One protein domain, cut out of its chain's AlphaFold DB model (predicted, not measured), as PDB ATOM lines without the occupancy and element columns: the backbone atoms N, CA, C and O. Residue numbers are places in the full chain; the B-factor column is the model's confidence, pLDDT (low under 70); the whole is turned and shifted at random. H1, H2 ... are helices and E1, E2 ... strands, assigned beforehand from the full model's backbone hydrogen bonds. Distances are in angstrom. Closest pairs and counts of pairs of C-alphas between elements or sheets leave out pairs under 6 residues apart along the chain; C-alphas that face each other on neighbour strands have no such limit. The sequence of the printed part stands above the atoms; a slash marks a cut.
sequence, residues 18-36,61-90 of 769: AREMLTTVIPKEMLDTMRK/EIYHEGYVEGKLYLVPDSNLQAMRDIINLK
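AT A GLANCE: This is residues 18 to 36 and 61 to 90 of the 769 residues of an uncharacterized protein of Graphocephala atropunctata (UniProt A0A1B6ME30). A small, strongly twisted sheet of three strands makes the body, with a helix leading away from it at each end of the outline: H1 after E1, and H2 after E3, whose residues 81 to 90 stick out free. The printed part has 49 residues, with the named elements E1, H1, E2, E3 and H2 in that order. The sheet runs E1, E2, E3 and is antiparallel; the class is mixed, helices and strands. The whole is loose, with a radius of gyration of the C-alphas of 12.6 A, and elongated, spanning 37 by 24 by 16 A.

HOW THE PARTS SIT: Edge strand E1, residues 23 to 26, is antiparallel to inner strand E2, residues 61 to 68, at 130 degrees; N 24 and O 63 are 2.9 A apart, within hydrogen-bond range. H1, residues 28 to 36, is not on the sheet; its closest C-alphas to E2 are those of Lys 28 and Glu 61, 6.3 A apart. E2 and edge strand E3, residues 71 to 76, form a hairpin, antiparallel at 149 degrees, with N 66 and O 73 at 2.9 A. H2, residues 77 to 90, only grazes the sheet with its residues 77 to 80; its closest C-alphas to E2 are those of Ile 62 and Asp 77, 5.6 A apart. H1 is apart from E3 and H2. In H1 and H2 every O i to N i+4 pair is within hydrogen-bond range.

IN THESE COORDINATES: E1 begins at C-alpha 23 (151.631, 100.660, -14.947) and is 9.6 A long. H1 measures 12.3 A, E2 21.5 A and E3 16.4 A. H2 measures 19.7 A and ends at C-alpha 90 (166.607, 81.324, -5.801).

THE WHOLE: The two C-alphas farthest apart are those of Lys 36 and Lys 90, at 37.5 A. Residues 37 to 60 are not printed, and C-alphas 36 and 61 are 16.7 A apart across this cut. The links printed whole, E1 to H1, E2 to E3 and E3 to H2, are tight. Mean pLDDT of the printed part is 86.9; residues 18 to 19 are under 70.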
ATOM      1  N   ALA A  18     150.965  93.145 -26.312       57.22
ATOM      2  CA  ALA A  18     151.236  92.117 -25.301       57.22
ATOM      3  C   ALA A  18     152.720  92.025 -24.860       57.22
ATOM      4  O   ALA A  18     153.120  91.025 -24.267       57.22
ATOM      5  N   ARG A  19     153.556  93.021 -25.195       59.50
ATOM      6  CA  ARG A  19     154.992  93.087 -24.857       59.50
ATOM      7  C   ARG A  19     155.369  94.248 -23.937       59.50
ATOM      8  O   ARG A  19     156.509  94.297 -23.486       59.50
ATOM      9  N   GLU A  20     154.446  95.165 -23.671       73.75
ATOM     10  CA  GLU A  20     154.677  96.340 -22.831       73.75
ATOM     11  C   GLU A  20     153.866  96.185 -21.541       73.75
ATOM     12  O   GLU A  20     152.638  96.175 -21.575       73.75
ATOM     13  N   MET A  21     154.549  96.038 -20.400       76.94
ATOM     14  CA  MET A  21     153.901  96.140 -19.089       76.94
ATOM     15  C   MET A  21     153.522  97.600 -18.851       76.94
ATOM     16  O   MET A  21     154.397  98.441 -18.637       76.94
ATOM     17  N   LEU A  22     152.226  97.896 -18.883       90.44
ATOM     18  CA  LEU A  22     151.704  99.199 -18.489       90.44
ATOM     19  C   LEU A  22     151.545  99.250 -16.966       90.44
ATOM     20  O   LEU A  22     151.162  98.263 -16.335       90.44
ATOM     21  N   THR A  23     151.841 100.403 -16.373       90.56
ATOM     22  CA  THR A  23     151.631 100.660 -14.947       90.56
ATOM     23  C   THR A  23     150.412 101.548 -14.746       90.56
ATOM     24  O   THR A  23     150.288 102.612 -15.352       90.56
ATOM     25  N   THR A  24     149.511 101.125 -13.865       91.19
ATOM     26  CA  THR A  24     148.320 101.879 -13.471       91.19
ATOM     27  C   THR A  24     148.384 102.190 -11.982       91.19
ATOM     28  O   THR A  24     148.451 101.309 -11.128       91.19
ATOM     29  N   VAL A  25     148.394 103.481 -11.650       93.81
ATOM     30  CA  VAL A  25     148.311 103.943 -10.259       93.81
ATOM     31  C   VAL A  25     146.838 103.997  -9.885       93.81
ATOM     32  O   VAL A  25     146.091 104.780 -10.473       93.81
ATOM     33  N   ILE A  26     146.413 103.175  -8.926       92.06
ATOM     34  CA  ILE A  26     145.013 103.118  -8.506       92.06
ATOM     35  C   ILE A  26     144.881 103.810  -7.139       92.06
ATOM     36  O   ILE A  26     145.491 103.363  -6.160       92.06
ATOM     37  N   PRO A  27     144.101 104.904  -7.031       91.12
ATOM     38  CA  PRO A  27     143.831 105.543  -5.749       91.12
ATOM     39  C   PRO A  27     143.201 104.553  -4.770       91.12
ATOM     40  O   PRO A  27     142.287 103.808  -5.130       91.12
ATOM     41  N   LYS A  28     143.651 104.574  -3.511       87.25
ATOM     42  CA  LYS A  28     143.189 103.631  -2.484       87.25
ATOM     43  C   LYS A  28     141.665 103.639  -2.321       87.25
ATOM     44  O   LYS A  28     141.059 102.583  -2.201       87.25
ATOM     45  N   GLU A  29     141.039 104.812  -2.420       89.94
ATOM     46  CA  GLU A  29     139.580 104.982  -2.388       89.94
ATOM     47  C   GLU A  29     138.853 104.168  -3.473       89.94
ATOM     48  O   GLU A  29     137.792 103.605  -3.213       89.94
ATOM     49  N   MET A  30     139.438 104.054  -4.672       88.50
ATOM     50  CA  MET A  30     138.882 103.294  -5.797       88.50
ATOM     51  C   MET A  30     139.029 101.779  -5.595       88.50
ATOM     52  O   MET A  30     138.125 101.018  -5.934       88.50
ATOM     53  N   LEU A  31     140.125 101.327  -4.979       86.06
ATOM     54  CA  LEU A  31     140.267  99.930  -4.547       86.06
ATOM     55  C   LEU A  31     139.268  99.592  -3.443       86.06
ATOM     56  O   LEU A  31     138.679  98.515  -3.443       86.06
ATOM     57  N   ASP A  32     139.046 100.525  -2.526       87.62
ATOM     58  CA  ASP A  32     138.098 100.371  -1.435       87.62
ATOM     59  C   ASP A  32     136.642 100.355  -1.919       87.62
ATOM     60  O   ASP A  32     135.841  99.607  -1.356       87.62
ATOM     61  N   THR A  33     136.275 101.113  -2.959       90.25
ATOM     62  CA  THR A  33     134.951 100.973  -3.592       90.25
ATOM     63  C   THR A  33     134.840  99.661  -4.363       90.25
ATOM     64  O   THR A  33     133.864  98.944  -4.153       90.25
ATOM     65  N   MET A  34     135.850  99.268  -5.150       82.31
ATOM     66  CA  MET A  34     135.871  97.969  -5.844       82.31
ATOM     67  C   MET A  34     135.740  96.780  -4.877       82.31
ATOM     68  O   MET A  34     134.944  95.875  -5.124       82.31
ATOM     69  N   ARG A  35     136.442  96.801  -3.735       84.31
ATOM     70  CA  ARG A  35     136.328  95.775  -2.680       84.31
ATOM     71  C   ARG A  35     134.939  95.763  -2.020       84.31
ATOM     72  O   ARG A  35     134.463  94.694  -1.653       84.31
ATOM     73  N   LYS A  36     134.265  96.915  -1.900       83.69
ATOM     74  CA  LYS A  36     132.914  97.051  -1.305       83.69
ATOM     75  C   LYS A  36     131.762  96.698  -2.258       83.69
ATOM     76  O   LYS A  36     130.621  96.634  -1.811       83.69
ATOM     77  N   GLU A  61     148.150 102.749  -4.386       91.88
ATOM     78  CA  GLU A  61     148.720 101.431  -4.679       91.88
ATOM     79  C   GLU A  61     149.020 101.341  -6.192       91.88
ATOM     80  O   GLU A  61     148.176 101.654  -7.038       91.88
ATOM     81  N   ILE A  62     150.253 100.957  -6.547       93.38
ATOM     82  CA  ILE A  62     150.691 100.804  -7.944       93.38
ATOM     83  C   ILE A  62     150.361  99.387  -8.414       93.38
ATOM     84  O   ILE A  62     150.715  98.412  -7.749       93.38
ATOM     85  N   TYR A  63     149.727  99.281  -9.578       95.56
ATOM     86  CA  TYR A  63     149.412  98.028 -10.254       95.56
ATOM     87  C   TYR A  63     150.115  97.948 -11.609       95.56
ATOM     88  O   TYR A  63     150.425  98.958 -12.243       95.56
ATOM     89  N   HIS A  64     150.368  96.720 -12.045       94.00
ATOM     90  CA  HIS A  64     150.965  96.389 -13.333       94.00
ATOM     91  C   HIS A  64     149.977  95.559 -14.145       94.00
ATOM     92  O   HIS A  64     149.382  94.608 -13.628       94.00
ATOM     93  N   GLU A  65     149.811  95.919 -15.412       93.88
ATOM     94  CA  GLU A  65     148.919  95.247 -16.350       93.88
ATOM     95  C   GLU A  65     149.598  94.023 -16.974       93.88
ATOM     96  O   GLU A  65     150.638  94.129 -17.631       93.88
ATOM     97  N   GLY A  66     148.990  92.850 -16.788       88.81
ATOM     98  CA  GLY A  66     149.394  91.599 -17.422       88.81
ATOM     99  C   GLY A  66     148.219  90.942 -18.142       88.81
ATOM    100  O   GLY A  66     147.134  90.817 -17.580       88.81
ATOM    101  N   TYR A  67     148.428  90.490 -19.379       89.06
ATOM    102  CA  TYR A  67     147.408  89.773 -20.147       89.06
ATOM    103  C   TYR A  67     147.644  88.261 -20.102       89.06
ATOM    104  O   TYR A  67     148.652  87.774 -20.615       89.06
ATOM    105  N   VAL A  68     146.683  87.513 -19.558       88.62
ATOM    106  CA  VAL A  68     146.674  86.040 -19.549       88.62
ATOM    107  C   VAL A  68     145.401  85.584 -20.259       88.62
ATOM    108  O   VAL A  68     144.320  86.087 -19.972       88.62
ATOM    109  N   GLU A  69     145.528  84.705 -21.259       91.44
ATOM    110  CA  GLU A  69     144.410  84.267 -22.126       91.44
ATOM    111  C   GLU A  69     143.623  85.416 -22.804       91.44
ATOM    112  O   GLU A  69     142.469  85.257 -23.190       91.44
ATOM    113  N   GLY A  70     144.231  86.599 -22.941       91.38
ATOM    114  CA  GLY A  70     143.566  87.807 -23.450       91.38
ATOM    115  C   GLY A  70     142.721  88.564 -22.416       91.38
ATOM    116  O   GLY A  70     142.280  89.675 -22.703       91.38
ATOM    117  N   LYS A  71     142.546  88.026 -21.204       91.19
ATOM    118  CA  LYS A  71     141.960  88.731 -20.055       91.19
ATOM    119  C   LYS A  71     143.032  89.618 -19.411       91.19
ATOM    120  O   LYS A  71     144.193  89.218 -19.315       91.19
ATOM    121  N   LEU A  72     142.645  90.816 -18.977       89.75
ATOM    122  CA  LEU A  72     143.522  91.741 -18.258       89.75
ATOM    123  C   LEU A  72     143.528  91.412 -16.760       89.75
ATOM    124  O   LEU A  72     142.470  91.354 -16.134       89.75
ATOM    125  N   TYR A  73     144.719  91.256 -16.191       92.25
ATOM    126  CA  TYR A  73     144.960  91.101 -14.761       92.25
ATOM    127  C   TYR A  73     145.791  92.280 -14.250       92.25
ATOM    128  O   TYR A  73     146.774  92.680 -14.874       92.25
ATOM    129  N   LEU A  74     145.397  92.816 -13.095       94.12
ATOM    130  CA  LEU A  74     146.098  93.890 -12.396       94.12
ATOM    131  C   LEU A  74     146.864  93.290 -11.216       94.12
ATOM    132  O   LEU A  74     146.257  92.838 -10.243       94.12
ATOM    133  N   VAL A  75     148.194  93.282 -11.294       93.75
ATOM    134  CA  VAL A  75     149.061  92.731 -10.242       93.75
ATOM    135  C   VAL A  75     149.668  93.880  -9.431       93.75
ATOM    136  O   VAL A  75     150.334  94.727 -10.024       93.75
ATOM    137  N   PRO A  76     149.471  93.949  -8.100       94.75
ATOM    138  CA  PRO A  76     150.045  95.022  -7.295       94.75
ATOM    139  C   PRO A  76     151.574  94.914  -7.246       94.75
ATOM    140  O   PRO A  76     152.134  93.815  -7.183       94.75
ATOM    141  N   ASP A  77     152.250  96.062  -7.219       91.88
ATOM    142  CA  ASP A  77     153.715  96.171  -7.208       91.88
ATOM    143  C   ASP A  77     154.358  95.419  -6.028       91.88
ATOM    144  O   ASP A  77     155.395  94.778  -6.180       91.88
ATOM    145  N   SER A  78     153.677  95.369  -4.878       92.31
ATOM    146  CA  SER A  78     154.080  94.568  -3.714       92.31
ATOM    147  C   SER A  78     154.207  93.070  -4.022       92.31
ATOM    148  O   SER A  78     155.119  92.414  -3.515       92.31
ATOM    149  N   ASN A  79     153.348  92.523  -4.889       92.31
ATOM    150  CA  ASN A  79     153.414  91.126  -5.314       92.31
ATOM    151  C   ASN A  79     154.501  90.905  -6.381       92.31
ATOM    152  O   ASN A  79     155.174  89.873  -6.363       92.31
ATOM    153  N   LEU A  80     154.745  91.883  -7.264       87.94
ATOM    154  CA  LEU A  80     155.905  91.832  -8.164       87.94
ATOM    155  C   LEU A  80     157.223  91.879  -7.384       87.94
ATOM    156  O   LEU A  80     158.130  91.103  -7.682       87.94
ATOM    157  N   GLN A  81     157.325  92.725  -6.358       88.94
ATOM    158  CA  GLN A  81     158.501  92.804  -5.496       88.94
ATOM    159  C   GLN A  81     158.682  91.519  -4.667       88.94
ATOM    160  O   GLN A  81     159.798  91.008  -4.594       88.94
ATOM    161  N   ALA A  82     157.606  90.916  -4.148       87.31
ATOM    162  CA  ALA A  82     157.673  89.604  -3.498       87.31
ATOM    163  C   ALA A  82     158.177  88.502  -4.453       87.31
ATOM    164  O   ALA A  82     159.086  87.743  -4.104       87.31
ATOM    165  N   MET A  83     157.665  88.442  -5.690       81.06
ATOM    166  CA  MET A  83     158.175  87.514  -6.711       81.06
ATOM    167  C   MET A  83     159.638  87.800  -7.072       81.06
ATOM    168  O   MET A  83     160.431  86.866  -7.197       81.06
ATOM    169  N   ARG A  84     160.024  89.075  -7.181       87.38
ATOM    170  CA  ARG A  84     161.408  89.502  -7.423       87.38
ATOM    171  C   ARG A  84     162.339  89.026  -6.313       87.38
ATOM    172  O   ARG A  84     163.423  88.538  -6.616       87.38
ATOM    173  N   ASP A  85     161.917  89.104  -5.055       85.25
ATOM    174  CA  ASP A  85     162.717  88.648  -3.919       85.25
ATOM    175  C   ASP A  85     162.775  87.120  -3.807       85.25
ATOM    176  O   ASP A  85     163.841  86.580  -3.504       85.25
ATOM    177  N   ILE A  86     161.713  86.398  -4.178       82.81
ATOM    178  CA  ILE A  86     161.742  84.932  -4.339       82.81
ATOM    179  C   ILE A  86     162.711  84.523  -5.462       82.81
ATOM    180  O   ILE A  86     163.502  83.590  -5.288       82.81
ATOM    181  N   ILE A  87     162.698  85.224  -6.600       81.38
ATOM    182  CA  ILE A  87     163.637  84.996  -7.709       81.38
ATOM    183  C   ILE A  87     165.066  85.326  -7.264       81.38
ATOM    184  O   ILE A  87     165.955  84.499  -7.446       81.38
ATOM    185  N   ASN A  88     165.296  86.464  -6.603       79.81
ATOM    186  CA  ASN A  88     166.600  86.836  -6.049       79.81
ATOM    187  C   ASN A  88     167.106  85.809  -5.022       79.81
ATOM    188  O   ASN A  88     168.298  85.509  -5.002       79.81
ATOM    189  N   LEU A  89     166.227  85.240  -4.192       75.75
ATOM    190  CA  LEU A  89     166.572  84.207  -3.212       75.75
ATOM    191  C   LEU A  89     166.947  82.873  -3.880       75.75
ATOM    192  O   LEU A  89     167.883  82.213  -3.428       75.75
ATOM    193  N   LYS A  90     166.268  82.499  -4.975       73.31
ATOM    194  CA  LYS A  90     166.607  81.324  -5.801       73.31
ATOM    195  C   LYS A  90     167.889  81.532  -6.629       73.31
ATOM    196  O   LYS A  90     168.682  80.603  -6.756       73.31
TER     197      LYS A  90